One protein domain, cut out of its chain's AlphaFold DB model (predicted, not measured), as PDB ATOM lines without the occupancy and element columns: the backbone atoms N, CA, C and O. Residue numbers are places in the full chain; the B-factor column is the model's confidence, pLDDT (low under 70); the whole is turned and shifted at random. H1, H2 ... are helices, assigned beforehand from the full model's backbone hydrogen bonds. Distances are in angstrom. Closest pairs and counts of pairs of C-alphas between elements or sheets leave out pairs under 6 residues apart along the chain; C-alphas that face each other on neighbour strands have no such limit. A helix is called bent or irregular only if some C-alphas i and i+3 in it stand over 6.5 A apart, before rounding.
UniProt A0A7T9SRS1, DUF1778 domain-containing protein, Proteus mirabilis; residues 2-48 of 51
ATOM      1  N   LYS A   2     -65.485 -33.397 -64.256       74.19
ATOM      2  CA  LYS A   2     -65.185 -31.985 -63.914       74.19
ATOM      3  C   LYS A   2     -65.641 -31.552 -62.504       74.19
ATOM      4  O   LYS A   2     -64.921 -30.825 -61.835       74.19
ATOM      5  N   ALA A   3     -66.791 -32.050 -62.037       77.94
ATOM      6  CA  ALA A   3     -67.320 -31.761 -60.697       77.94
ATOM      7  C   ALA A   3     -66.473 -32.367 -59.560       77.94
ATOM      8  O   ALA A   3     -66.223 -31.702 -58.563       77.94
ATOM      9  N   VAL A   4     -65.965 -33.592 -59.745       79.62
ATOM     10  CA  VAL A   4     -65.099 -34.274 -58.762       79.62
ATOM     11  C   VAL A   4     -63.772 -33.533 -58.609       79.62
ATOM     12  O   VAL A   4     -63.307 -33.311 -57.497       79.62
ATOM     13  N   ARG A   5     -63.190 -33.082 -59.727       79.19
ATOM     14  CA  ARG A   5     -61.957 -32.288 -59.711       79.19
ATOM     15  C   ARG A   5     -62.142 -30.951 -58.992       79.19
ATOM     16  O   ARG A   5     -61.312 -30.598 -58.167       79.19
ATOM     17  N   ARG A   6     -63.237 -30.239 -59.272       82.12
ATOM     18  CA  ARG A   6     -63.548 -28.969 -58.606       82.12
ATOM     19  C   ARG A   6     -63.707 -29.147 -57.095       82.12
ATOM     20  O   ARG A   6     -63.104 -28.402 -56.337       82.12
ATOM     21  N   SER A   7     -64.448 -30.173 -56.680       82.12
ATOM     22  CA  SER A   7     -64.642 -30.493 -55.264       82.12
ATOM     23  C   SER A   7     -63.321 -30.832 -54.560       82.12
ATOM     24  O   SER A   7     -63.067 -30.327 -53.471       82.12
ATOM     25  N   ALA A   8     -62.440 -31.608 -55.202       81.69
ATOM     26  CA  ALA A   8     -61.115 -31.903 -54.659       81.69
ATOM     27  C   ALA A   8     -60.237 -30.643 -54.537       81.69
ATOM     28  O   ALA A   8     -59.548 -30.459 -53.536       81.69
ATOM     29  N   GLU A   9     -60.275 -29.754 -55.534       82.62
ATOM     30  CA  GLU A   9     -59.549 -28.479 -55.508       82.62
ATOM     31  C   GLU A   9     -60.068 -27.534 -54.408       82.62
ATOM     32  O   GLU A   9     -59.271 -26.834 -53.789       82.62
ATOM     33  N   GLU A  10     -61.375 -27.523 -54.137       81.62
ATOM     34  CA  GLU A  10     -61.989 -26.751 -53.046       81.62
ATOM     35  C   GLU A  10     -61.615 -27.328 -51.671       81.62
ATOM     36  O   GLU A  10     -61.115 -26.595 -50.824       81.62
ATOM     37  N   THR A  11     -61.683 -28.651 -51.486       77.69
ATOM     38  CA  THR A  11     -61.251 -29.300 -50.232       77.69
ATOM     39  C   THR A  11     -59.767 -29.055 -49.932       77.69
ATOM     40  O   THR A  11     -59.389 -28.780 -48.795       77.69
ATOM     41  N   LEU A  12     -58.898 -29.107 -50.948       81.12
ATOM     42  CA  LEU A  12     -57.473 -28.803 -50.778       81.12
ATOM     43  C   LEU A  12     -57.207 -27.336 -50.426       81.12
ATOM     44  O   LEU A  12     -56.151 -27.047 -49.863       81.12
ATOM     45  N   LYS A  13     -58.106 -26.411 -50.777       78.25
ATOM     46  CA  LYS A  13     -58.017 -25.009 -50.348       78.25
ATOM     47  C   LYS A  13     -58.424 -24.866 -48.891       78.25
ATOM     48  O   LYS A  13     -57.685 -24.236 -48.144       78.25
ATOM     49  N   ASP A  14     -59.515 -25.505 -48.487       77.69
ATOM     50  CA  ASP A  14     -59.995 -25.456 -47.104       77.69
ATOM     51  C   ASP A  14     -58.957 -26.031 -46.129       77.69
ATOM     52  O   ASP A  14     -58.691 -25.440 -45.088       77.69
ATOM     53  N   LEU A  15     -58.257 -27.106 -46.514       79.00
ATOM     54  CA  LEU A  15     -57.170 -27.691 -45.714       79.00
ATOM     55  C   LEU A  15     -55.932 -26.789 -45.565       79.00
ATOM     56  O   LEU A  15     -55.106 -27.028 -44.687       79.00
ATOM     57  N   ARG A  16     -55.760 -25.778 -46.427       78.00
ATOM     58  CA  ARG A  16     -54.629 -24.834 -46.356       78.00
ATOM     59  C   ARG A  16     -54.922 -23.632 -45.469       78.00
ATOM     60  O   ARG A  16     -53.993 -22.896 -45.143       78.00
ATOM     61  N   VAL A  17     -56.185 -23.411 -45.108       82.94
ATOM     62  CA  VAL A  17     -56.585 -22.303 -44.246       82.94
ATOM     63  C   VAL A  17     -56.619 -22.804 -42.811       82.94
ATOM     64  O   VAL A  17     -57.473 -23.598 -42.428       82.94
ATOM     65  N   ILE A  18     -55.687 -22.317 -41.996       84.75
ATOM     66  CA  ILE A  18     -55.755 -22.529 -40.553       84.75
ATOM     67  C   ILE A  18     -56.740 -21.501 -40.009       84.75
ATOM     68  O   ILE A  18     -56.424 -20.315 -39.916       84.75
ATOM     69  N   ASN A  19     -57.953 -21.950 -39.696       86.44
ATOM     70  CA  ASN A  19     -58.955 -21.089 -39.089       86.44
ATOM     71  C   ASN A  19     -58.659 -20.972 -37.591       86.44
ATOM     72  O   ASN A  19     -58.719 -21.962 -36.861       86.44
ATOM     73  N   VAL A  20     -58.295 -19.774 -37.149       88.06
ATOM     74  CA  VAL A  20     -57.941 -19.484 -35.759       88.06
ATOM     75  C   VAL A  20     -58.882 -18.433 -35.199       88.06
ATOM     76  O   VAL A  20     -59.357 -17.551 -35.912       88.06
ATOM     77  N   ASN A  21     -59.153 -18.536 -33.903       94.50
ATOM     78  CA  ASN A  21     -59.853 -17.488 -33.182       94.50
ATOM     79  C   ASN A  21     -59.035 -16.165 -33.274       94.50
ATOM     80  O   ASN A  21     -57.808 -16.221 -33.144       94.50
ATOM     81  N   PRO A  22     -59.671 -14.998 -33.518       92.75
ATOM     82  CA  PRO A  22     -58.958 -13.733 -33.712       92.75
ATOM     83  C   PRO A  22     -58.089 -13.315 -32.525       92.75
ATOM     84  O   PRO A  22     -56.988 -12.809 -32.729       92.75
ATOM     85  N   GLU A  23     -58.547 -13.549 -31.296       94.25
ATOM     86  CA  GLU A  23     -57.787 -13.229 -30.089       94.25
ATOM     87  C   GLU A  23     -56.511 -14.084 -30.003       94.25
ATOM     88  O   GLU A  23     -55.424 -13.557 -29.774       94.25
ATOM     89  N   VAL A  24     -56.612 -15.382 -30.312       92.56
ATOM     90  CA  VAL A  24     -55.456 -16.298 -30.384       92.56
ATOM     91  C   VAL A  24     -54.493 -15.899 -31.505       92.56
ATOM     92  O   VAL A  24     -53.275 -15.964 -31.341       92.56
ATOM     93  N   TYR A  25     -55.016 -15.466 -32.654       92.75
ATOM     94  CA  TYR A  25     -54.179 -14.955 -33.737       92.75
ATOM     95  C   TYR A  25     -53.414 -13.704 -33.306       92.75
ATOM     96  O   TYR A  25     -52.221 -13.588 -33.576       92.75
ATOM     97  N   GLN A  26     -54.073 -12.797 -32.586       91.56
ATOM     98  CA  GLN A  26     -53.431 -11.594 -32.076       91.56
ATOM     99  C   GLN A  26     -52.315 -11.931 -31.078       91.56
ATOM    100  O   GLN A  26     -51.221 -11.383 -31.185       91.56
ATOM    101  N   GLU A  27     -52.542 -12.877 -30.162       91.75
ATOM    102  CA  GLU A  27     -51.504 -13.382 -29.251       91.75
ATOM    103  C   GLU A  27     -50.305 -13.985 -29.994       91.75
ATOM    104  O   GLU A  27     -49.168 -13.804 -29.561       91.75
ATOM    105  N   PHE A  28     -50.537 -14.663 -31.123       89.38
ATOM    106  CA  PHE A  28     -49.472 -15.202 -31.970       89.38
ATOM    107  C   PHE A  28     -48.681 -14.114 -32.712       89.38
ATOM    108  O   PHE A  28     -47.473 -14.262 -32.896       89.38
ATOM    109  N   ILE A  29     -49.335 -13.032 -33.143       91.62
ATOM    110  CA  ILE A  29     -48.686 -11.937 -33.879       91.62
ATOM    111  C   ILE A  29     -47.905 -11.003 -32.951       91.62
ATOM    112  O   ILE A  29     -46.827 -10.556 -33.332       91.62
ATOM    113  N   ASN A  30     -48.385 -10.740 -31.731       89.62
ATOM    114  CA  ASN A  30     -47.755  -9.780 -30.810       89.62
ATOM    115  C   ASN A  30     -46.229  -9.980 -30.613       89.62
ATOM    116  O   ASN A  30     -45.503  -8.985 -30.583       89.62
ATOM    117  N   PRO A  31     -45.691 -11.213 -30.501       86.81
ATOM    118  CA  PRO A  31     -44.253 -11.436 -30.375       86.81
ATOM    119  C   PRO A  31     -43.454 -11.188 -31.660       86.81
ATOM    120  O   PRO A  31     -42.236 -11.055 -31.573       86.81
ATOM    121  N   LEU A  32     -44.089 -11.152 -32.838       85.69
ATOM    122  CA  LEU A  32     -43.395 -10.943 -34.117       85.69
ATOM    123  C   LEU A  32     -42.871  -9.510 -34.267       85.69
ATOM    124  O   LEU A  32     -41.817  -9.317 -34.868       85.69
ATOM    125  N   ASP A  33     -43.570  -8.532 -33.687       82.12
ATOM    126  CA  ASP A  33     -43.137  -7.129 -33.639       82.12
ATOM    127  C   ASP A  33     -42.177  -6.847 -32.467       82.12
ATOM    128  O   ASP A  33     -41.575  -5.773 -32.374       82.12
ATOM    129  N   ALA A  34     -42.027  -7.802 -31.547       82.50
ATOM    130  CA  ALA A  34     -41.149  -7.677 -30.395       82.50
ATOM    131  C   ALA A  34     -39.692  -8.011 -30.749       82.50
ATOM    132  O   ALA A  34     -39.374  -8.664 -31.744       82.50
ATOM    133  N   THR A  35     -38.763  -7.595 -29.883       79.88
ATOM    134  CA  THR A  35     -37.374  -8.052 -29.997       79.88
ATOM    135  C   THR A  35     -37.326  -9.564 -29.804       79.88
ATOM    136  O   THR A  35     -37.776 -10.077 -28.779       79.88
ATOM    137  N   LEU A  36     -36.758 -10.271 -30.782       76.94
ATOM    138  CA  LEU A  36     -36.629 -11.723 -30.741       76.94
ATOM    139  C   LEU A  36     -35.824 -12.153 -29.508       76.94
ATOM    140  O   LEU A  36     -34.642 -11.836 -29.375       76.94
ATOM    141  N   VAL A  37     -36.462 -12.911 -28.621       78.88
ATOM    142  CA  VAL A  37     -35.802 -13.542 -27.475       78.88
ATOM    143  C   VAL A  37     -35.348 -14.941 -27.884       78.88
ATOM    144  O   VAL A  37     -36.105 -15.702 -28.489       78.88
ATOM    145  N   SER A  38     -34.102 -15.297 -27.560       80.12
ATOM    146  CA  SER A  38     -33.572 -16.640 -27.824       80.12
ATOM    147  C   SER A  38     -34.417 -17.703 -27.119       80.12
ATOM    148  O   SER A  38     -34.544 -17.690 -25.894       80.12
ATOM    149  N   ASN A  39     -34.937 -18.672 -27.875       85.94
ATOM    150  CA  ASN A  39     -35.485 -19.897 -27.304       85.94
ATOM    151  C   ASN A  39     -34.354 -20.928 -27.156       85.94
ATOM    152  O   ASN A  39     -34.094 -21.733 -28.051       85.94
ATOM    153  N   GLU A  40     -33.654 -20.874 -26.021       89.12
ATOM    154  CA  GLU A  40     -32.510 -21.746 -25.710       89.12
ATOM    155  C   GLU A  40     -32.867 -23.238 -25.753       89.12
ATOM    156  O   GLU A  40     -32.054 -24.056 -26.185       89.12
ATOM    157  N   THR A  41     -34.085 -23.608 -25.346       85.38
ATOM    158  CA  THR A  41     -34.564 -24.996 -25.416       85.38
ATOM    159  C   THR A  41     -34.678 -25.452 -26.866       85.38
ATOM    160  O   THR A  41     -34.104 -26.477 -27.225       85.38
ATOM    161  N   LEU A  42     -35.334 -24.658 -27.719       84.69
ATOM    162  CA  LEU A  42     -35.456 -24.950 -29.146       84.69
ATOM    163  C   LEU A  42     -34.081 -25.021 -29.819       84.69
ATOM    164  O   LEU A  42     -33.820 -25.951 -30.581       84.69
ATOM    165  N   ARG A  43     -33.175 -24.086 -29.495       86.25
ATOM    166  CA  ARG A  43     -31.788 -24.111 -29.988       86.25
ATOM    167  C   ARG A  43     -31.096 -25.420 -29.628       86.25
ATOM    168  O   ARG A  43     -30.523 -26.055 -30.506       86.25
ATOM    169  N   LYS A  44     -31.173 -25.854 -28.366       87.12
ATOM    170  CA  LYS A  44     -30.569 -27.118 -27.916       87.12
ATOM    171  C   LYS A  44     -31.155 -28.324 -28.645       87.12
ATOM    172  O   LYS A  44     -30.390 -29.197 -29.034       87.12
ATOM    173  N   THR A  45     -32.468 -28.360 -28.876       87.19
ATOM    174  CA  THR A  45     -33.117 -29.449 -29.621       87.19
ATOM    175  C   THR A  45     -32.650 -29.504 -31.075       87.19
ATOM    176  O   THR A  45     -32.272 -30.573 -31.543       87.19
ATOM    177  N   VAL A  46     -32.602 -28.367 -31.776       85.81
ATOM    178  CA  VAL A  46     -32.123 -28.307 -33.171       85.81
ATOM    179  C   VAL A  46     -30.635 -28.656 -33.276       85.81
ATOM    180  O   VAL A  46     -30.213 -29.273 -34.250       85.81
ATOM    181  N   MET A  47     -29.829 -28.267 -32.283       85.94
ATOM    182  CA  MET A  47     -28.388 -28.542 -32.258       85.94
ATOM    183  C   MET A  47     -28.042 -29.942 -31.738       85.94
ATOM    184  O   MET A  47     -26.917 -30.405 -31.940       85.94
ATOM    185  N   SER A  48     -28.969 -30.618 -31.058       85.12
ATOM    186  CA  SER A  48     -28.772 -32.008 -30.664       85.12
ATOM    187  C   SER A  48     -28.760 -32.882 -31.914       85.12
ATOM    188  O   SER A  48     -29.581 -32.703 -32.814       85.12
TER     189      SER A  48
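What this domain is: This is residues 2 to 48 of the 51 residues of the protein "DUF1778 domain-containing protein" of Proteus mirabilis (UniProt A0A7T9SRS1). Three short helices are strung like beads on one open chain that makes a wide bow: H1 and H3 lie at its two ends and H2 at its turn, with no contact between any two of them. There is no core, and the whole printed part stands free, residues 2 to 48. The 47 printed residues hold three named helices, in the order H1, H2, H3, and no named strand; the class is all helix. The whole is extended, with a radius of gyration of the C-alphas of 18.3 A, and its outline is flat, with spans of 51 by 31 by 14 A.

How they stand to each other: The longest helix by residues is H1, residues 2 to 14, and it touches no helix. H2, residues 22 to 32, is apart from H1, with no C-alpha of the one within 8 A of the other. H3, residues 40 to 47, is apart from H2 by the same measure, and H1 and H3 are apart too. In H1 and H3 every O i to N i+4 pair is within hydrogen-bond range; in H2 5 of 7 are.

Where its parts are: H1 has 13 residues and runs 18.8 A from C-alpha 2 at (-65.185, -31.985, -63.914) to C-alpha 14. H2 has 11 residues and runs 15.8 A from C-alpha 22 at (-58.958, -13.733, -33.712) to C-alpha 32. It is irregular, but only just: C-alphas 28 and 31 are 6.6 A apart. H3 has 8 residues and runs 10.3 A, ending with C-alpha 47 at (-28.388, -28.542, -32.258).

The domain as a whole: The two C-alphas farthest apart, those of Lys 2 and Glu 40, are 51.3 A apart. The printed part has no cut. The links from H1 to H2 and from H2 to H3 have 7 residues each and are short. Mean pLDDT of the printed part is 84.5, and no printed residue is under 70.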